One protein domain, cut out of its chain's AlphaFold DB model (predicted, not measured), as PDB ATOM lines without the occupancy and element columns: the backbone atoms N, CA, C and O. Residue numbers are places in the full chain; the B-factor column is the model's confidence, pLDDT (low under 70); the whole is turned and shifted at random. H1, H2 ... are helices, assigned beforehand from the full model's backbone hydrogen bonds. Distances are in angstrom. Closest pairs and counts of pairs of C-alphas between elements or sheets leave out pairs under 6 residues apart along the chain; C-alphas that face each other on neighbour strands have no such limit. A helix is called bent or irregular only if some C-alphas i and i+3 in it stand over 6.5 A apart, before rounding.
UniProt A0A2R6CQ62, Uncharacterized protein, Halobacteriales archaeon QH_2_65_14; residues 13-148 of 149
ATOM      1  N   THR A  13      -1.062 -17.387 -99.290       69.31
ATOM      2  CA  THR A  13      -0.054 -18.308 -99.833       69.31
ATOM      3  C   THR A  13       1.347 -18.025 -99.280       69.31
ATOM      4  O   THR A  13       2.104 -18.957 -99.006       69.31
ATOM      5  N   GLU A  14       1.696 -16.750 -99.075       68.88
ATOM      6  CA  GLU A  14       2.997 -16.352 -98.518       68.88
ATOM      7  C   GLU A  14       3.118 -16.701 -97.032       68.88
ATOM      8  O   GLU A  14       4.113 -17.299 -96.622       68.88
ATOM      9  N   ALA A  15       2.078 -16.418 -96.240       71.38
ATOM     10  CA  ALA A  15       2.065 -16.731 -94.812       71.38
ATOM     11  C   ALA A  15       2.177 -18.243 -94.545       71.38
ATOM     12  O   ALA A  15       2.863 -18.671 -93.615       71.38
ATOM     13  N   GLU A  16       1.538 -19.073 -95.373       73.19
ATOM     14  CA  GLU A  16       1.583 -20.528 -95.232       73.19
ATOM     15  C   GLU A  16       2.940 -21.122 -95.655       73.19
ATOM     16  O   GLU A  16       3.457 -22.037 -95.002       73.19
ATOM     17  N   LEU A  17       3.569 -20.570 -96.701       69.75
ATOM     18  CA  LEU A  17       4.933 -20.924 -97.108       69.75
ATOM     19  C   LEU A  17       5.957 -20.608 -96.009       69.75
ATOM     20  O   LEU A  17       6.843 -21.438 -95.759       69.75
ATOM     21  N   ASP A  18       5.801 -19.462 -95.345       78.62
ATOM     22  CA  ASP A  18       6.685 -18.994 -94.276       78.62
ATOM     23  C   ASP A  18       6.523 -19.835 -92.997       78.62
ATOM     24  O   ASP A  18       7.500 -20.346 -92.448       78.62
ATOM     25  N   LEU A  19       5.283 -20.147 -92.595       83.50
ATOM     26  CA  LEU A  19       4.988 -21.065 -91.482       83.50
ATOM     27  C   LEU A  19       5.566 -22.471 -91.700       83.50
ATOM     28  O   LEU A  19       6.135 -23.077 -90.784       83.50
ATOM     29  N   GLN A  20       5.456 -23.010 -92.916       82.38
ATOM     30  CA  GLN A  20       6.042 -24.309 -93.256       82.38
ATOM     31  C   GLN A  20       7.574 -24.294 -93.216       82.38
ATOM     32  O   GLN A  20       8.189 -25.312 -92.898       82.38
ATOM     33  N   GLN A  21       8.205 -23.179 -93.573       82.31
ATOM     34  CA  GLN A  21       9.654 -23.034 -93.486       82.31
ATOM     35  C   GLN A  21      10.098 -22.903 -92.027       82.31
ATOM     36  O   GLN A  21      10.994 -23.629 -91.594       82.31
ATOM     37  N   LEU A  22       9.423 -22.051 -91.258       84.44
ATOM     38  CA  LEU A  22       9.709 -21.811 -89.849       84.44
ATOM     39  C   LEU A  22       9.574 -23.096 -89.021       84.44
ATOM     40  O   LEU A  22      10.489 -23.466 -88.290       84.44
ATOM     41  N   SER A  23       8.471 -23.830 -89.192       86.75
ATOM     42  CA  SER A  23       8.235 -25.100 -88.492       86.75
ATOM     43  C   SER A  23       9.332 -26.134 -88.756       86.75
ATOM     44  O   SER A  23       9.774 -26.803 -87.827       86.75
ATOM     45  N   ARG A  24       9.850 -26.237 -89.985       83.38
ATOM     46  CA  ARG A  24      10.959 -27.153 -90.310       83.38
ATOM     47  C   ARG A  24      12.268 -26.744 -89.659       83.38
ATOM     48  O   ARG A  24      12.984 -27.612 -89.168       83.38
ATOM     49  N   VAL A  25      12.574 -25.447 -89.655       87.25
ATOM     50  CA  VAL A  25      13.758 -24.907 -88.975       87.25
ATOM     51  C   VAL A  25      13.687 -25.242 -87.488       87.25
ATOM     52  O   VAL A  25      14.633 -25.808 -86.947       87.25
ATOM     53  N   VAL A  26      12.541 -24.977 -86.855       88.88
ATOM     54  CA  VAL A  26      12.312 -25.254 -85.432       88.88
ATOM     55  C   VAL A  26      12.420 -26.748 -85.138       88.88
ATOM     56  O   VAL A  26      13.143 -27.131 -84.222       88.88
ATOM     57  N   VAL A  27      11.762 -27.607 -85.923       90.12
ATOM     58  CA  VAL A  27      11.817 -29.066 -85.735       90.12
ATOM     59  C   VAL A  27      13.242 -29.590 -85.931       90.12
ATOM     60  O   VAL A  27      13.743 -30.317 -85.079       90.12
ATOM     61  N   GLY A  28      13.929 -29.189 -87.004       85.69
ATOM     62  CA  GLY A  28      15.301 -29.618 -87.284       85.69
ATOM     63  C   GLY A  28      16.292 -29.180 -86.205       85.69
ATOM     64  O   GLY A  28      17.100 -29.985 -85.740       85.69
ATOM     65  N   ALA A  29      16.189 -27.928 -85.758       88.38
ATOM     66  CA  ALA A  29      16.986 -27.395 -84.663       88.38
ATOM     67  C   ALA A  29      16.712 -28.122 -83.341       88.38
ATOM     68  O   ALA A  29      17.651 -28.489 -82.639       88.38
ATOM     69  N   SER A  30      15.438 -28.386 -83.037       89.94
ATOM     70  CA  SER A  30      15.030 -29.074 -81.808       89.94
ATOM     71  C   SER A  30      15.534 -30.512 -81.771       89.94
ATOM     72  O   SER A  30      16.006 -30.957 -80.733       89.94
ATOM     73  N   VAL A  31      15.486 -31.237 -82.895       91.50
ATOM     74  CA  VAL A  31      16.008 -32.612 -82.984       91.50
ATOM     75  C   VAL A  31      17.514 -32.640 -82.727       91.50
ATOM     76  O   VAL A  31      17.979 -33.441 -81.918       91.50
ATOM     77  N   LEU A  32      18.277 -31.742 -83.361       89.56
ATOM     78  CA  LEU A  32      19.726 -31.647 -83.151       89.56
ATOM     79  C   LEU A  32      20.064 -31.244 -81.712       89.56
ATOM     80  O   LEU A  32      20.941 -31.845 -81.093       89.56
ATOM     81  N   GLY A  33      19.350 -30.259 -81.165       86.88
ATOM     82  CA  GLY A  33      19.535 -29.801 -79.793       86.88
ATOM     83  C   GLY A  33      19.188 -30.866 -78.760       86.88
ATOM     84  O   GLY A  33      19.942 -31.056 -77.808       86.88
ATOM     85  N   LEU A  34      18.088 -31.600 -78.954       90.38
ATOM     86  CA  LEU A  34      17.665 -32.677 -78.060       90.38
ATOM     87  C   LEU A  34      18.674 -33.825 -78.069       90.38
ATOM     88  O   LEU A  34      19.059 -34.306 -77.006       90.38
ATOM     89  N   TYR A  35      19.144 -34.219 -79.255       89.19
ATOM     90  CA  TYR A  35      20.159 -35.261 -79.378       89.19
ATOM     91  C   TYR A  35      21.484 -34.838 -78.733       89.19
ATOM     92  O   TYR A  35      22.072 -35.607 -77.977       89.19
ATOM     93  N   ALA A  36      21.931 -33.599 -78.958       85.69
ATOM     94  CA  ALA A  36      23.141 -33.078 -78.329       85.69
ATOM     95  C   ALA A  36      23.018 -33.006 -76.800       85.69
ATOM     96  O   ALA A  36      23.933 -33.423 -76.095       85.69
ATOM     97  N   ALA A  37      21.883 -32.537 -76.275       87.50
ATOM     98  CA  ALA A  37      21.643 -32.474 -74.835       87.50
ATOM     99  C   ALA A  37      21.593 -33.863 -74.185       87.50
ATOM    100  O   ALA A  37      22.070 -34.029 -73.063       87.50
ATOM    101  N   TRP A  38      21.043 -34.855 -74.890       89.38
ATOM    102  CA  TRP A  38      21.075 -36.251 -74.462       89.38
ATOM    103  C   TRP A  38      22.498 -36.818 -74.487       89.38
ATOM    104  O   TRP A  38      22.918 -37.432 -73.516       89.38
ATOM    105  N   MET A  39      23.273 -36.555 -75.542       83.69
ATOM    106  CA  MET A  39      24.662 -37.014 -75.659       83.69
ATOM    107  C   MET A  39      25.572 -36.416 -74.576       83.69
ATOM    108  O   MET A  39      26.442 -37.102 -74.052       83.69
ATOM    109  N   THR A  40      25.388 -35.143 -74.218       81.94
ATOM    110  CA  THR A  40      26.207 -34.472 -73.189       81.94
ATOM    111  C   THR A  40      25.632 -34.614 -71.783       81.94
ATOM    112  O   THR A  40      26.014 -33.859 -70.891       81.94
ATOM    113  N   ALA A  41      24.684 -35.527 -71.595       82.69
ATOM    114  CA  ALA A  41      23.901 -35.705 -70.384       82.69
ATOM    115  C   ALA A  41      24.711 -35.755 -69.088       82.69
ATOM    116  O   ALA A  41      24.236 -35.243 -68.073       82.69
ATOM    117  N   ASP A  42      25.880 -36.381 -69.160       76.25
ATOM    118  CA  ASP A  42      26.717 -36.718 -68.011       76.25
ATOM    119  C   ASP A  42      27.974 -35.835 -67.932       76.25
ATOM    120  O   ASP A  42      28.721 -35.897 -66.962       76.25
ATOM    121  N   VAL A  43      28.195 -34.982 -68.941       74.31
ATOM    122  CA  VAL A  43      29.393 -34.130 -69.066       74.31
ATOM    123  C   VAL A  43      29.062 -32.649 -68.898       74.31
ATOM    124  O   VAL A  43      29.860 -31.882 -68.367       74.31
ATOM    125  N   ALA A  44      27.887 -32.224 -69.361       78.06
ATOM    126  CA  ALA A  44      27.479 -30.829 -69.371       78.06
ATOM    127  C   ALA A  44      26.057 -30.655 -68.833       78.06
ATOM    128  O   ALA A  44      25.232 -31.568 -68.818       78.06
ATOM    129  N   ALA A  45      25.744 -29.425 -68.429       82.75
ATOM    130  CA  ALA A  45      24.403 -29.028 -68.034       82.75
ATOM    131  C   ALA A  45      23.412 -29.205 -69.202       82.75
ATOM    132  O   ALA A  45      23.334 -28.357 -70.091       82.75
ATOM    133  N   ARG A  46      22.611 -30.284 -69.177       79.50
ATOM    134  CA  ARG A  46      21.584 -30.614 -70.195       79.50
ATOM    135  C   ARG A  46      20.702 -29.420 -70.570       79.50
ATOM    136  O   ARG A  46      20.401 -29.198 -71.741       79.50
ATOM    137  N   TRP A  47      20.321 -28.644 -69.558       78.81
ATOM    138  CA  TRP A  47      19.465 -27.464 -69.664       78.81
ATOM    139  C   TRP A  47      20.115 -26.297 -70.418       78.81
ATOM    140  O   TRP A  47      19.400 -25.432 -70.908       78.81
ATOM    141  N   LEU A  48      21.443 -26.293 -70.552       84.81
ATOM    142  CA  LEU A  48      22.212 -25.259 -71.241       84.81
ATOM    143  C   LEU A  48      22.652 -25.723 -72.640       84.81
ATOM    144  O   LEU A  48      22.582 -24.944 -73.591       84.81
ATOM    145  N   THR A  49      22.996 -27.007 -72.808       83.88
ATOM    146  CA  THR A  49      23.333 -27.581 -74.124       83.88
ATOM    147  C   THR A  49      22.152 -27.537 -75.091       83.88
ATOM    148  O   THR A  49      22.325 -27.153 -76.248       83.88
ATOM    149  N   PHE A  50      20.945 -27.887 -74.628       88.62
ATOM    150  CA  PHE A  50      19.752 -27.893 -75.478       88.62
ATOM    151  C   PHE A  50      19.479 -26.532 -76.146       88.62
ATOM    152  O   PHE A  50      19.447 -26.489 -77.380       88.62
ATOM    153  N   PRO A  51      19.303 -25.418 -75.399       86.88
ATOM    154  CA  PRO A  51      19.027 -24.124 -76.012       86.88
ATOM    155  C   PRO A  51      20.210 -23.621 -76.842       86.88
ATOM    156  O   PRO A  51      19.985 -23.083 -77.922       86.88
ATOM    157  N   ALA A  52      21.457 -23.842 -76.411       88.44
ATOM    158  CA  ALA A  52      22.633 -23.403 -77.161       88.44
ATOM    159  C   ALA A  52      22.713 -24.063 -78.548       88.44
ATOM    160  O   ALA A  52      22.831 -23.373 -79.563       88.44
ATOM    161  N   VAL A  53      22.597 -25.393 -78.608       88.62
ATOM    162  CA  VAL A  53      22.661 -26.137 -79.876       88.62
ATOM    163  C   VAL A  53      21.426 -25.868 -80.731       88.62
ATOM    164  O   VAL A  53      21.561 -25.690 -81.939       88.62
ATOM    165  N   SER A  54      20.240 -25.768 -80.124       87.94
ATOM    166  CA  SER A  54      19.005 -25.430 -80.846       87.94
ATOM    167  C   SER A  54      19.084 -24.043 -81.486       87.94
ATOM    168  O   SER A  54      18.737 -23.890 -82.654       87.94
ATOM    169  N   LEU A  55      19.589 -23.034 -80.770       89.00
ATOM    170  CA  LEU A  55      19.764 -21.685 -81.314       89.00
ATOM    171  C   LEU A  55      20.811 -21.656 -82.428       89.00
ATOM    172  O   LEU A  55      20.564 -21.060 -83.473       89.00
ATOM    173  N   LEU A  56      21.948 -22.335 -82.244       88.62
ATOM    174  CA  LEU A  56      23.000 -22.410 -83.258       88.62
ATOM    175  C   LEU A  56      22.497 -23.101 -84.536       88.62
ATOM    176  O   LEU A  56      22.650 -22.577 -85.639       88.62
ATOM    177  N   ALA A  57      21.862 -24.267 -84.391       86.62
ATOM    178  CA  ALA A  57      21.305 -25.018 -85.509       86.62
ATOM    179  C   ALA A  57      20.170 -24.243 -86.189       86.62
ATOM    180  O   ALA A  57      20.134 -24.169 -87.415       86.62
ATOM    181  N   GLY A  58      19.285 -23.621 -85.404       83.75
ATOM    182  CA  GLY A  58      18.200 -22.775 -85.892       83.75
ATOM    183  C   GLY A  58      18.713 -21.577 -86.684       83.75
ATOM    184  O   GLY A  58      18.241 -21.346 -87.791       83.75
ATOM    185  N   TYR A  59      19.734 -20.880 -86.182       86.81
ATOM    186  CA  TYR A  59      20.378 -19.762 -86.874       86.81
ATOM    187  C   TYR A  59      20.956 -20.187 -88.232       86.81
ATOM    188  O   TYR A  59      20.695 -19.551 -89.255       86.81
ATOM    189  N   VAL A  60      21.681 -21.310 -88.273       85.56
ATOM    190  CA  VAL A  60      22.258 -21.831 -89.523       85.56
ATOM    191  C   VAL A  60      21.174 -22.302 -90.500       85.56
ATOM    192  O   VAL A  60      21.296 -22.090 -91.707       85.56
ATOM    193  N   LEU A  61      20.106 -22.925 -90.001       83.81
ATOM    194  CA  LEU A  61      18.972 -23.371 -90.813       83.81
ATOM    195  C   LEU A  61      18.155 -22.196 -91.365       83.81
ATOM    196  O   LEU A  61      17.697 -22.268 -92.506       83.81
ATOM    197  N   PHE A  62      18.017 -21.115 -90.596       82.62
ATOM    198  CA  PHE A  62      17.313 -19.902 -91.008       82.62
ATOM    199  C   PHE A  62      18.022 -19.199 -92.174       82.62
ATOM    200  O   PHE A  62      17.369 -18.713 -93.092       82.62
ATOM    201  N   GLY A  63      19.357 -19.237 -92.209       81.00
ATOM    202  CA  GLY A  63      20.148 -18.708 -93.325       81.00
ATOM    203  C   GLY A  63      20.042 -19.499 -94.642       81.00
ATOM    204  O   GLY A  63      20.601 -19.074 -95.654       81.00
ATOM    205  N   LYS A  64      19.359 -20.652 -94.671       78.94
ATOM    206  CA  LYS A  64      19.233 -21.491 -95.876       78.94
ATOM    207  C   LYS A  64      17.919 -21.228 -96.611       78.94
ATOM    208  O   LYS A  64      16.851 -21.593 -96.132       78.94
ATOM    209  N   ALA A  65      18.026 -20.700 -97.831       69.56
ATOM    210  CA  ALA A  65      16.883 -20.347 -98.679       69.56
ATOM    211  C   ALA A  65      16.125 -21.548 -99.281       69.56
ATOM    212  O   ALA A  65      14.955 -21.427 -99.636       69.56
ATOM    213  N   ARG A  66      16.768 -22.714 -99.441       76.94
ATOM    214  CA  ARG A  66      16.141 -23.891-100.069       76.94
ATOM    215  C   ARG A  66      15.780 -24.950 -99.032       76.94
ATOM    216  O   ARG A  66      16.629 -25.403 -98.269       76.94
ATOM    217  N   ARG A  67      14.532 -25.431 -99.097       75.88
ATOM    218  CA  ARG A  67      13.988 -26.519 -98.254       75.88
ATOM    219  C   ARG A  67      14.877 -27.767 -98.249       75.88
ATOM    220  O   ARG A  67      15.098 -28.373 -97.208       75.88
ATOM    221  N   HIS A  68      15.410 -28.127 -99.414       78.81
ATOM    222  CA  HIS A  68      16.311 -29.268 -99.577       78.81
ATOM    223  C   HIS A  68      17.607 -29.115 -98.761       78.81
ATOM    224  O   HIS A  68      18.028 -30.039 -98.069       78.81
ATOM    225  N   ASP A  69      18.193 -27.914 -98.740       79.75
ATOM    226  CA  ASP A  69      19.444 -27.648 -98.024       79.75
ATOM    227  C   ASP A  69      19.306 -27.729 -96.500       79.75
ATOM    228  O   ASP A  69      20.297 -28.001 -95.811       79.75
ATOM    229  N   GLN A  70      18.106 -27.469 -95.976       81.31
ATOM    230  CA  GLN A  70      17.791 -27.575 -94.552       81.31
ATOM    231  C   GLN A  70      17.774 -29.041 -94.109       81.31
ATOM    232  O   GLN A  70      18.465 -29.399 -93.160       81.31
ATOM    233  N   VAL A  71      17.063 -29.905 -94.839       82.00
ATOM    234  CA  VAL A  71      16.986 -31.346 -94.533       82.00
ATOM    235  C   VAL A  71      18.366 -31.995 -94.621       82.00
ATOM    236  O   VAL A  71      18.758 -32.738 -93.724       82.00
ATOM    237  N   VAL A  72      19.140 -31.650 -95.653       82.81
ATOM    238  CA  VAL A  72      20.516 -32.138 -95.821       82.81
ATOM    239  C   VAL A  72      21.416 -31.692 -94.662       82.81
ATOM    240  O   VAL A  72      22.229 -32.476 -94.178       82.81
ATOM    241  N   PHE A  73      21.255 -30.459 -94.170       84.19
ATOM    242  CA  PHE A  73      22.007 -29.980 -93.008       84.19
ATOM    243  C   PHE A  73      21.663 -30.753 -91.738       84.19
ATOM    244  O   PHE A  73      22.570 -31.169 -91.028       84.19
ATOM    245  N   VAL A  74      20.373 -30.977 -91.475       86.44
ATOM    246  CA  VAL A  74      19.935 -31.758 -90.311       86.44
ATOM    247  C   VAL A  74      20.461 -33.189 -90.398       86.44
ATOM    248  O   VAL A  74      21.001 -33.684 -89.417       86.44
ATOM    249  N   GLY A  75      20.383 -33.827 -91.571       85.88
ATOM    250  CA  GLY A  75      20.890 -35.186 -91.780       85.88
ATOM    251  C   GLY A  75      22.394 -35.312 -91.522       85.88
ATOM    252  O   GLY A  75      22.820 -36.180 -90.760       85.88
ATOM    253  N   TYR A  76      23.203 -34.407 -92.080       85.25
ATOM    254  CA  TYR A  76      24.644 -34.395 -91.812       85.25
ATOM    255  C   TYR A  76      24.977 -34.014 -90.370       85.25
ATOM    256  O   TYR A  76      25.857 -34.629 -89.774       85.25
ATOM    257  N   GLY A  77      24.268 -33.044 -89.789       86.31
ATOM    258  CA  GLY A  77      24.433 -32.667 -88.387       86.31
ATOM    259  C   GLY A  77      24.161 -33.844 -87.454       86.31
ATOM    260  O   GLY A  77      24.956 -34.117 -86.560       86.31
ATOM    261  N   LEU A  78      23.094 -34.603 -87.717       87.06
ATOM    262  CA  LEU A  78      22.760 -35.800 -86.957       87.06
ATOM    263  C   LEU A  78      23.838 -36.879 -87.116       87.06
ATOM    264  O   LEU A  78      24.273 -37.443 -86.120       87.06
ATOM    265  N   ALA A  79      24.319 -37.131 -88.337       85.06
ATOM    266  CA  ALA A  79      25.397 -38.092 -88.570       85.06
ATOM    267  C   ALA A  79      26.679 -37.725 -87.800       85.06
ATOM    268  O   ALA A  79      27.308 -38.594 -87.201       85.06
ATOM    269  N   VAL A  80      27.037 -36.438 -87.769       83.75
ATOM    270  CA  VAL A  80      28.180 -35.935 -86.993       83.75
ATOM    271  C   VAL A  80      27.961 -36.144 -85.495       83.75
ATOM    272  O   VAL A  80      28.867 -36.627 -84.820       83.75
ATOM    273  N   LEU A  81      26.768 -35.848 -84.972       86.69
ATOM    274  CA  LEU A  81      26.450 -36.078 -83.560       86.69
ATOM    275  C   LEU A  81      26.506 -37.570 -83.186       86.69
ATOM    276  O   LEU A  81      27.071 -37.922 -82.153       86.69
ATOM    277  N   VAL A  82      25.988 -38.456 -84.041       87.38
ATOM    278  CA  VAL A  82      26.069 -39.912 -83.836       87.38
ATOM    279  C   VAL A  82      27.533 -40.367 -83.825       87.38
ATOM    280  O   VAL A  82      27.935 -41.114 -82.937       87.38
ATOM    281  N   ALA A  83      28.357 -39.871 -84.752       84.25
ATOM    282  CA  ALA A  83      29.785 -40.189 -84.795       84.25
ATOM    283  C   ALA A  83      30.565 -39.642 -83.581       84.25
ATOM    284  O   ALA A  83      31.542 -40.251 -83.154       84.25
ATOM    285  N   LEU A  84      30.127 -38.515 -83.007       83.56
ATOM    286  CA  LEU A  84      30.707 -37.912 -81.800       83.56
ATOM    287  C   LEU A  84      30.266 -38.592 -80.497       83.56
ATOM    288  O   LEU A  84      30.936 -38.439 -79.479       83.56
ATOM    289  N   THR A  85      29.175 -39.354 -80.512       84.12
ATOM    290  CA  THR A  85      28.633 -40.025 -79.319       84.12
ATOM    291  C   THR A  85      29.655 -40.910 -78.588       84.12
ATOM    292  O   THR A  85      29.820 -40.716 -77.384       84.12
ATOM    293  N   PRO A  86      30.407 -41.817 -79.249       81.25
ATOM    294  CA  PRO A  86      31.418 -42.621 -78.557       81.25
ATOM    295  C   PRO A  86      32.533 -41.766 -77.941       81.25
ATOM    296  O   PRO A  86      33.048 -42.106 -76.882       81.25
ATOM    297  N   VAL A  87      32.875 -40.626 -78.553       81.06
ATOM    298  CA  VAL A  87      33.867 -39.696 -77.991       81.06
ATOM    299  C   VAL A  87      33.350 -39.097 -76.688       81.06
ATOM    300  O   VAL A  87      34.079 -39.070 -75.702       81.06
ATOM    301  N   MET A  88      32.085 -38.670 -76.658       81.38
ATOM    302  CA  MET A  88      31.469 -38.114 -75.450       81.38
ATOM    303  C   MET A  88      31.289 -39.144 -74.337       81.38
ATOM    304  O   MET A  88      31.398 -38.778 -73.174       81.38
ATOM    305  N   MET A  89      31.060 -40.415 -74.673       80.31
ATOM    306  CA  MET A  89      30.966 -41.492 -73.681       80.31
ATOM    307  C   MET A  89      32.297 -41.763 -72.974       80.31
ATOM    308  O   MET A  89      32.304 -42.050 -71.785       80.31
ATOM    309  N   VAL A  90      33.419 -41.649 -73.688       77.06
ATOM    310  CA  VAL A  90      34.764 -41.897 -73.136       77.06
ATOM    311  C   VAL A  90      35.366 -40.623 -72.517       77.06
ATOM    312  O   VAL A  90      36.337 -40.680 -71.765       77.06
ATOM    313  N   LEU A  91      34.787 -39.451 -72.795       77.62
ATOM    314  CA  LEU A  91      35.295 -38.158 -72.339       77.62
ATOM    315  C   LEU A  91      35.417 -38.026 -70.803       77.62
ATOM    316  O   LEU A  91      36.459 -37.541 -70.364       77.62
ATOM    317  N   PRO A  92      34.448 -38.463 -69.968       73.62
ATOM    318  CA  PRO A  92      34.579 -38.412 -68.506       73.62
ATOM    319  C   PRO A  92      35.773 -39.219 -67.986       73.62
ATOM    320  O   PRO A  92      36.512 -38.754 -67.112       73.62
ATOM    321  N   ASP A  93      35.987 -40.399 -68.566       71.50
ATOM    322  CA  ASP A  93      37.089 -41.287 -68.203       71.50
ATOM    323  C   ASP A  93      38.435 -40.682 -68.620       71.50
ATOM    324  O   ASP A  93      39.410 -40.760 -67.876       71.50
ATOM    325  N   LEU A  94      38.487 -39.994 -69.768       70.69
ATOM    326  CA  LEU A  94      39.681 -39.274 -70.226       70.69
ATOM    327  C   LEU A  94      40.023 -38.072 -69.350       70.69
ATOM    328  O   LEU A  94      41.195 -37.856 -69.048       70.69
ATOM    329  N   LEU A  95      39.015 -37.305 -68.927       73.06
ATOM    330  CA  LEU A  95      39.198 -36.187 -67.999       73.06
ATOM    331  C   LEU A  95      39.682 -36.670 -66.625       73.06
ATOM    332  O   LEU A  95      40.406 -35.950 -65.940       73.06
ATOM    333  N   SER A  96      39.338 -37.906 -66.259       68.50
ATOM    334  CA  SER A  96      39.764 -38.554 -65.018       68.50
ATOM    335  C   SER A  96      41.051 -39.380 -65.170       68.50
ATOM    336  O   SER A  96      41.601 -39.827 -64.174       68.50
ATOM    337  N   ALA A  97      41.594 -39.572 -66.377       62.38
ATOM    338  CA  ALA A  97      42.734 -40.469 -66.613       62.38
ATOM    339  C   ALA A  97      43.997 -40.083 -65.814       62.38
ATOM    340  O   ALA A  97      44.764 -40.950 -65.390       62.38
ATOM    341  N   GLY A  98      44.178 -38.787 -65.535       58.94
ATOM    342  CA  GLY A  98      45.282 -38.278 -64.719       58.94
ATOM    343  C   GLY A  98      45.257 -38.740 -63.257       58.94
ATOM    344  O   GLY A  98      46.316 -38.802 -62.639       58.94
ATOM    345  N   SER A  99      44.096 -39.109 -62.701       61.47
ATOM    346  CA  SER A  99      44.004 -39.647 -61.333       61.47
ATOM    347  C   SER A  99      44.303 -41.147 -61.249       61.47
ATOM    348  O   SER A  99      44.616 -41.638 -60.167       61.47
ATOM    349  N   TYR A 100      44.264 -41.862 -62.379       60.12
ATOM    350  CA  TYR A 100      44.490 -43.310 -62.455       60.12
ATOM    351  C   TYR A 100      45.876 -43.698 -62.997       60.12
ATOM    352  O   TYR A 100      46.207 -44.880 -63.023       60.12
ATOM    353  N   GLY A 101      46.702 -42.730 -63.412       62.25
ATOM    354  CA  GLY A 101      48.075 -42.979 -63.873       62.25
ATOM    355  C   GLY A 101      48.182 -43.680 -65.236       62.25
ATOM    356  O   GLY A 101      49.236 -44.226 -65.550       62.25
ATOM    357  N   VAL A 102      47.114 -43.667 -66.041       61.75
ATOM    358  CA  VAL A 102      47.051 -44.305 -67.370       61.75
ATOM    359  C   VAL A 102      47.061 -43.237 -68.468       61.75
ATOM    360  O   VAL A 102      46.482 -42.161 -68.310       61.75
ATOM    361  N   GLY A 103      47.716 -43.515 -69.600       64.25
ATOM    362  CA  GLY A 103      47.776 -42.588 -70.729       64.25
ATOM    363  C   GLY A 103      46.417 -42.408 -71.417       64.25
ATOM    364  O   GLY A 103      45.740 -43.380 -71.743       64.25
ATOM    365  N   SER A 104      46.031 -41.165 -71.721       60.91
ATOM    366  CA  SER A 104      44.741 -40.831 -72.354       60.91
ATOM    367  C   SER A 104      44.524 -41.539 -73.699       60.91
ATOM    368  O   SER A 104      43.410 -41.929 -74.028       60.91
ATOM    369  N   LEU A 105      45.592 -41.760 -74.475       59.22
ATOM    370  CA  LEU A 105      45.528 -42.509 -75.738       59.22
ATOM    371  C   LEU A 105      45.252 -44.003 -75.520       59.22
ATOM    372  O   LEU A 105      44.568 -44.626 -76.325       59.22
ATOM    373  N   GLU A 106      45.732 -44.572 -74.419       63.22
ATOM    374  CA  GLU A 106      45.570 -45.988 -74.096       63.22
ATOM    375  C   GLU A 106      44.110 -46.317 -73.748       63.22
ATOM    376  O   GLU A 106      43.584 -47.337 -74.190       63.22
ATOM    377  N   LEU A 107      43.412 -45.392 -73.070       62.00
ATOM    378  CA  LEU A 107      41.965 -45.480 -72.853       62.00
ATOM    379  C   LEU A 107      41.167 -45.392 -74.157       62.00
ATOM    380  O   LEU A 107      40.210 -46.142 -74.329       62.00
ATOM    381  N   VAL A 108      41.541 -44.530 -75.106       59.81
ATOM    382  CA  VAL A 108      40.812 -44.428 -76.387       59.81
ATOM    383  C   VAL A 108      40.985 -45.692 -77.238       59.81
ATOM    384  O   VAL A 108      40.027 -46.139 -77.868       59.81
ATOM    385  N   PHE A 109      42.175 -46.300 -77.232       63.22
ATOM    386  CA  PHE A 109      42.480 -47.512 -78.006       63.22
ATOM    387  C   PHE A 109      42.176 -48.828 -77.282       63.22
ATOM    388  O   PHE A 109      42.463 -49.906 -77.813       63.22
ATOM    389  N   LEU A 110      41.549 -48.780 -76.104       68.62
ATOM    390  CA  LEU A 110      41.048 -49.984 -75.457       68.62
ATOM    391  C   LEU A 110      40.069 -50.695 -76.398       68.62
ATOM    392  O   LEU A 110      39.161 -50.090 -76.969       68.62
ATOM    393  N   ARG A 111      40.255 -52.010 -76.554       68.38
ATOM    394  CA  ARG A 111      39.520 -52.846 -77.519       68.38
ATOM    395  C   ARG A 111      37.994 -52.647 -77.443       68.38
ATOM    396  O   ARG A 111      37.326 -52.684 -78.470       68.38
ATOM    397  N   TRP A 112      37.458 -52.388 -76.250       70.88
ATOM    398  CA  TRP A 112      36.039 -52.096 -76.020       70.88
ATOM    399  C   TRP A 112      35.575 -50.750 -76.595       70.88
ATOM    400  O   TRP A 112      34.519 -50.693 -77.226       70.88
ATOM    401  N   ASN A 113      36.384 -49.695 -76.473       68.94
ATOM    402  CA  ASN A 113      36.079 -48.374 -77.026       68.94
ATOM    403  C   ASN A 113      36.154 -48.369 -78.555       68.94
ATOM    404  O   ASN A 113      35.357 -47.697 -79.208       68.94
ATOM    405  N   LEU A 114      37.025 -49.200 -79.139       75.00
ATOM    406  CA  LEU A 114      37.067 -49.404 -80.586       75.00
ATOM    407  C   LEU A 114      35.772 -50.043 -81.115       75.00
ATOM    408  O   LEU A 114      35.252 -49.601 -82.138       75.00
ATOM    409  N   TYR A 115      35.219 -51.043 -80.417       79.94
ATOM    410  CA  TYR A 115      33.936 -51.641 -80.804       79.94
ATOM    411  C   TYR A 115      32.785 -50.641 -80.715       79.94
ATOM    412  O   TYR A 115      31.970 -50.593 -81.632       79.94
ATOM    413  N   LEU A 116      32.736 -49.817 -79.663       78.00
ATOM    414  CA  LEU A 116      31.744 -48.746 -79.545       78.00
ATOM    415  C   LEU A 116      31.900 -47.717 -80.665       78.00
ATOM    416  O   LEU A 116      30.916 -47.339 -81.297       78.00
ATOM    417  N   LEU A 117      33.133 -47.315 -80.975       78.38
ATOM    418  CA  LEU A 117      33.401 -46.385 -82.062       78.38
ATOM    419  C   LEU A 117      32.886 -46.936 -83.392       78.38
ATOM    420  O   LEU A 117      32.125 -46.252 -84.066       78.38
ATOM    421  N   VAL A 118      33.215 -48.184 -83.739       83.12
ATOM    422  CA  VAL A 118      32.721 -48.832 -84.967       83.12
ATOM    423  C   VAL A 118      31.196 -48.977 -84.951       83.12
ATOM    424  O   VAL A 118      30.547 -48.671 -85.952       83.12
ATOM    425  N   LEU A 119      30.612 -49.386 -83.821       85.12
ATOM    426  CA  LEU A 119      29.168 -49.571 -83.661       85.12
ATOM    427  C   LEU A 119      28.385 -48.283 -83.926       85.12
ATOM    428  O   LEU A 119      27.313 -48.356 -84.516       85.12
ATOM    429  N   PHE A 120      28.912 -47.123 -83.527       85.06
ATOM    430  CA  PHE A 120      28.297 -45.817 -83.785       85.06
ATOM    431  C   PHE A 120      28.692 -45.225 -85.146       85.06
ATOM    432  O   PHE A 120      27.901 -44.504 -85.759       85.06
ATOM    433  N   LEU A 121      29.868 -45.571 -85.677       84.00
ATOM    434  CA  LEU A 121      30.299 -45.121 -87.000       84.00
ATOM    435  C   LEU A 121      29.416 -45.698 -88.112       84.00
ATOM    436  O   LEU A 121      29.127 -44.999 -89.078       84.00
ATOM    437  N   ILE A 122      28.973 -46.952 -87.982       85.50
ATOM    438  CA  ILE A 122      28.102 -47.614 -88.964       85.50
ATOM    439  C   ILE A 122      26.777 -46.850 -89.158       85.50
ATOM    440  O   ILE A 122      26.511 -46.426 -90.283       85.50
ATOM    441  N   PRO A 123      25.943 -46.611 -88.126       82.50
ATOM    442  CA  PRO A 123      24.705 -45.857 -88.284       82.50
ATOM    443  C   PRO A 123      24.967 -44.406 -88.697       82.50
ATOM    444  O   PRO A 123      24.226 -43.886 -89.528       82.50
ATOM    445  N   ALA A 124      26.043 -43.767 -88.216       83.69
ATOM    446  CA  ALA A 124      26.433 -42.438 -88.688       83.69
ATOM    447  C   ALA A 124      26.716 -42.431 -90.200       83.69
ATOM    448  O   ALA A 124      26.203 -41.577 -90.925       83.69
ATOM    449  N   ALA A 125      27.478 -43.410 -90.693       83.12
ATOM    450  CA  ALA A 125      27.781 -43.573 -92.108       83.12
ATOM    451  C   ALA A 125      26.521 -43.877 -92.927       83.12
ATOM    452  O   ALA A 125      26.358 -43.320 -94.009       83.12
ATOM    453  N   VAL A 126      25.599 -44.689 -92.403       85.94
ATOM    454  CA  VAL A 126      24.305 -44.972 -93.045       85.94
ATOM    455  C   VAL A 126      23.471 -43.697 -93.175       85.94
ATOM    456  O   VAL A 126      22.975 -43.411 -94.264       85.94
ATOM    457  N   VAL A 127      23.354 -42.893 -92.113       84.12
ATOM    458  CA  VAL A 127      22.616 -41.617 -92.145       84.12
ATOM    459  C   VAL A 127      23.281 -40.627 -93.101       84.12
ATOM    460  O   VAL A 127      22.597 -40.000 -93.914       84.12
ATOM    461  N   ALA A 128      24.611 -40.513 -93.067       83.12
ATOM    462  CA  ALA A 128      25.364 -39.648 -93.971       83.12
ATOM    463  C   ALA A 128      25.212 -40.078 -95.437       83.12
ATOM    464  O   ALA A 128      24.998 -39.235 -96.309       83.12
ATOM    465  N   TYR A 129      25.277 -41.382 -95.713       83.31
ATOM    466  CA  TYR A 129      25.112 -41.938 -97.052       83.31
ATOM    467  C   TYR A 129      23.680 -41.770 -97.567       83.31
ATOM    468  O   TYR A 129      23.486 -41.344 -98.705       83.31
ATOM    469  N   ALA A 130      22.670 -42.027 -96.730       85.12
ATOM    470  CA  ALA A 130      21.275 -41.774 -97.072       85.12
ATOM    471  C   ALA A 130      21.067 -40.292 -97.410       85.12
ATOM    472  O   ALA A 130      20.533 -39.968 -98.469       85.12
ATOM    473  N   THR A 131      21.583 -39.392 -96.568       83.75
ATOM    474  CA  THR A 131      21.519 -37.940 -96.787       83.75
ATOM    475  C   THR A 131      22.210 -37.537 -98.093       83.75
ATOM    476  O   THR A 131      21.630 -36.811 -98.897       83.75
ATOM    477  N   TYR A 132      23.405 -38.071 -98.363       79.31
ATOM    478  CA  TYR A 132      24.134 -37.860 -99.618       79.31
ATOM    479  C   TYR A 132      23.340 -38.341-100.841       79.31
ATOM    480  O   TYR A 132      23.297 -37.670-101.877       79.31
ATOM    481  N   ARG A 133      22.679 -39.499-100.725       83.06
ATOM    482  CA  ARG A 133      21.880 -40.076-101.805       83.06
ATOM    483  C   ARG A 133      20.627 -39.253-102.089       83.06
ATOM    484  O   ARG A 133      20.303 -39.081-103.268       83.06
ATOM    485  N   PHE A 134      19.970 -38.737-101.049       79.19
ATOM    486  CA  PHE A 134      18.855 -37.793-101.162       79.19
ATOM    487  C   PHE A 134      19.295 -36.460-101.777       79.19
ATOM    488  O   PHE A 134      18.561 -35.880-102.568       79.19
ATOM    489  N   ASP A 135      20.520 -36.018-101.497       77.81
ATOM    490  CA  ASP A 135      21.130 -34.828-102.098       77.81
ATOM    491  C   ASP A 135      21.592 -35.029-103.559       77.81
ATOM    492  O   ASP A 135      22.120 -34.124-104.208       77.81
ATOM    493  N   GLY A 136      21.414 -36.238-104.105       71.81
ATOM    494  CA  GLY A 136      21.802 -36.579-105.475       71.81
ATOM    495  C   GLY A 136      23.313 -36.518-105.720       71.81
ATOM    496  O   GLY A 136      23.736 -36.405-106.870       71.81
ATOM    497  N   GLY A 137      24.117 -36.546-104.654       63.28
ATOM    498  CA  GLY A 137      25.577 -36.497-104.687       63.28
ATOM    499  C   GLY A 137      26.209 -35.154-105.068       63.28
ATOM    500  O   GLY A 137      27.427 -35.077-105.235       63.28
ATOM    501  N   ARG A 138      25.408 -34.086-105.205       62.38
ATOM    502  CA  ARG A 138      25.862 -32.791-105.746       62.38
ATOM    503  C   ARG A 138      26.284 -31.784-104.679       62.38
ATOM    504  O   ARG A 138      27.103 -30.917-104.976       62.38
ATOM    505  N   GLY A 139      25.759 -31.852-103.457       57.53
ATOM    506  CA  GLY A 139      25.820 -30.705-102.549       57.53
ATOM    507  C   GLY A 139      27.166 -30.428-101.892       57.53
ATOM    508  O   GLY A 139      27.337 -29.318-101.396       57.53
ATOM    509  N   VAL A 140      28.137 -31.346-101.891       56.72
ATOM    510  CA  VAL A 140      29.491 -31.040-101.380       56.72
ATOM    511  C   VAL A 140      30.368 -30.443-102.485       56.72
ATOM    512  O   VAL A 140      30.966 -29.387-102.296       56.72
ATOM    513  N   LEU A 141      30.382 -31.054-103.674       59.31
ATOM    514  CA  LEU A 141      31.203 -30.596-104.804       59.31
ATOM    515  C   LEU A 141      30.688 -29.289-105.427       59.31
ATOM    516  O   LEU A 141      31.495 -28.432-105.781       59.31
ATOM    517  N   ALA A 142      29.366 -29.099-105.520       60.34
ATOM    518  CA  ALA A 142      28.791 -27.862-106.050       60.34
ATOM    519  C   ALA A 142      29.071 -26.659-105.130       60.34
ATOM    520  O   ALA A 142      29.501 -25.612-105.602       60.34
ATOM    521  N   ARG A 143      28.945 -26.830-103.805       61.78
ATOM    522  CA  ARG A 143      29.197 -25.754-102.827       61.78
ATOM    523  C   ARG A 143      30.669 -25.342-102.727       61.78
ATOM    524  O   ARG A 143      30.956 -24.179-102.462       61.78
ATOM    525  N   VAL A 144      31.604 -26.274-102.931       61.19
ATOM    526  CA  VAL A 144      33.047 -25.965-102.969       61.19
ATOM    527  C   VAL A 144      33.431 -25.254-104.271       61.19
ATOM    528  O   VAL A 144      34.326 -24.410-104.267       61.19
ATOM    529  N   ARG A 145      32.747 -25.562-105.378       62.50
ATOM    530  CA  ARG A 145      32.973 -24.926-106.680       62.50
ATOM    531  C   ARG A 145      32.460 -23.481-106.729       62.50
ATOM    532  O   ARG A 145      33.179 -22.637-107.249       62.50
ATOM    533  N   ASP A 146      31.315 -23.185-106.117       57.31
ATOM    534  CA  ASP A 146      30.748 -21.824-106.080       57.31
ATOM    535  C   ASP A 146      31.535 -20.844-105.186       57.31
ATOM    536  O   ASP A 146      31.421 -19.640-105.358       57.31
ATOM    537  N   ARG A 147      32.371 -21.324-104.251       56.59
ATOM    538  CA  ARG A 147      33.256 -20.463-103.428       56.59
ATOM    539  C   ARG A 147      34.560 -20.044-104.115       56.59
ATOM    540  O   ARG A 147      35.329 -19.290-103.526       56.59
ATOM    541  N   LYS A 148      34.864 -20.605-105.289       54.69
ATOM    542  CA  LYS A 148      36.082 -20.295-106.056       54.69
ATOM    543  C   LYS A 148      35.841 -19.311-107.205       54.69
ATOM    544  O   LYS A 148      36.790 -19.017-107.928       54.69
TER     545      LYS A 148
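What this domain is: This is residues 13 to 148 of the 149 residues of an uncharacterized protein of Halobacteriales archaeon QH_2_65_14 (UniProt A0A2R6CQ62). Three long helices, H1, H3 and H5, lie side by side with H3 in the middle, while H2 folds back along H1 as a helical hairpin. H3 is kinked, and its last part reaches one far end of the domain, where the short H4 packs on it; at the opposite end of H5, residues 141 to 148 stick out with most of H6, and residues 13 to 19 of H1 stick out too. The printed part has 136 residues with six named helices, H1 to H6 in chain order, and no named strand; the class is all helix. It is loose, with a radius of gyration of the C-alphas of 18.1 A, and elongated, spanning 64 by 34 by 28 A.

Where its parts are: H1 holds residues 13 to 39 and is 39.3 A long, from C-alpha 13 at (-0.054, -18.308, -99.833). H2, residues 46 to 62, is 23.8 A long. H3, residues 67 to 100, is the longest helix, 49.9 A from C-alpha 67 at (13.988, -26.519, -98.254) to C-alpha 100. It has a kink of 38 degrees near residue 87 and is irregular: C-alphas 95 and 98 are 7.2 A apart. H4 is residues 104 to 108. H5, residues 111 to 134, is 34.8 A long. H6, residues 139 to 146, ends with C-alpha 146 at (30.748, -21.824, -106.080).

How they stand to each other: H3 is the hub, touching H1, H4 and H5. H1 and H3 touch at a shallow tilt of 16 degrees, the same way; their closest C-alphas, of Gly 28 and Val 74, are 5.9 A apart. H3 and H5 touch at a shallow tilt of 10 degrees, opposite ways, closest at the C-alphas of Ala 79 and Ala 124, 4.5 A. H1 and H5 are apart. H3 touches H4 with residues 90 to 97 alone, closest at the C-alphas of Leu 94 and Ser 104, 5.7 A. H1 and H2, a helical hairpin, touch at 37 degrees, only just a steep tilt, opposite ways; the C-alphas of Gly 33 and Ser 54 are closest, 4.5 A. H1, H2 and H3 form an up and down bundle, each running against the one before. H6 touches no helix. Every O i to N i+4 pair is within hydrogen-bond range in H1 and H4; the counts are 12 of 13 in H2, 23 of 30 in H3, 19 of 20 in H5 and 3 of 4 in H6.

The domain as a whole: The two C-alphas farthest apart, of Thr 13 and Gly 101, are 64.9 A apart. The printed part has no cut, and no link is long. The mean pLDDT of the printed part is 77.9; residues 96 to 111 and 137 to 148 are among those under 70.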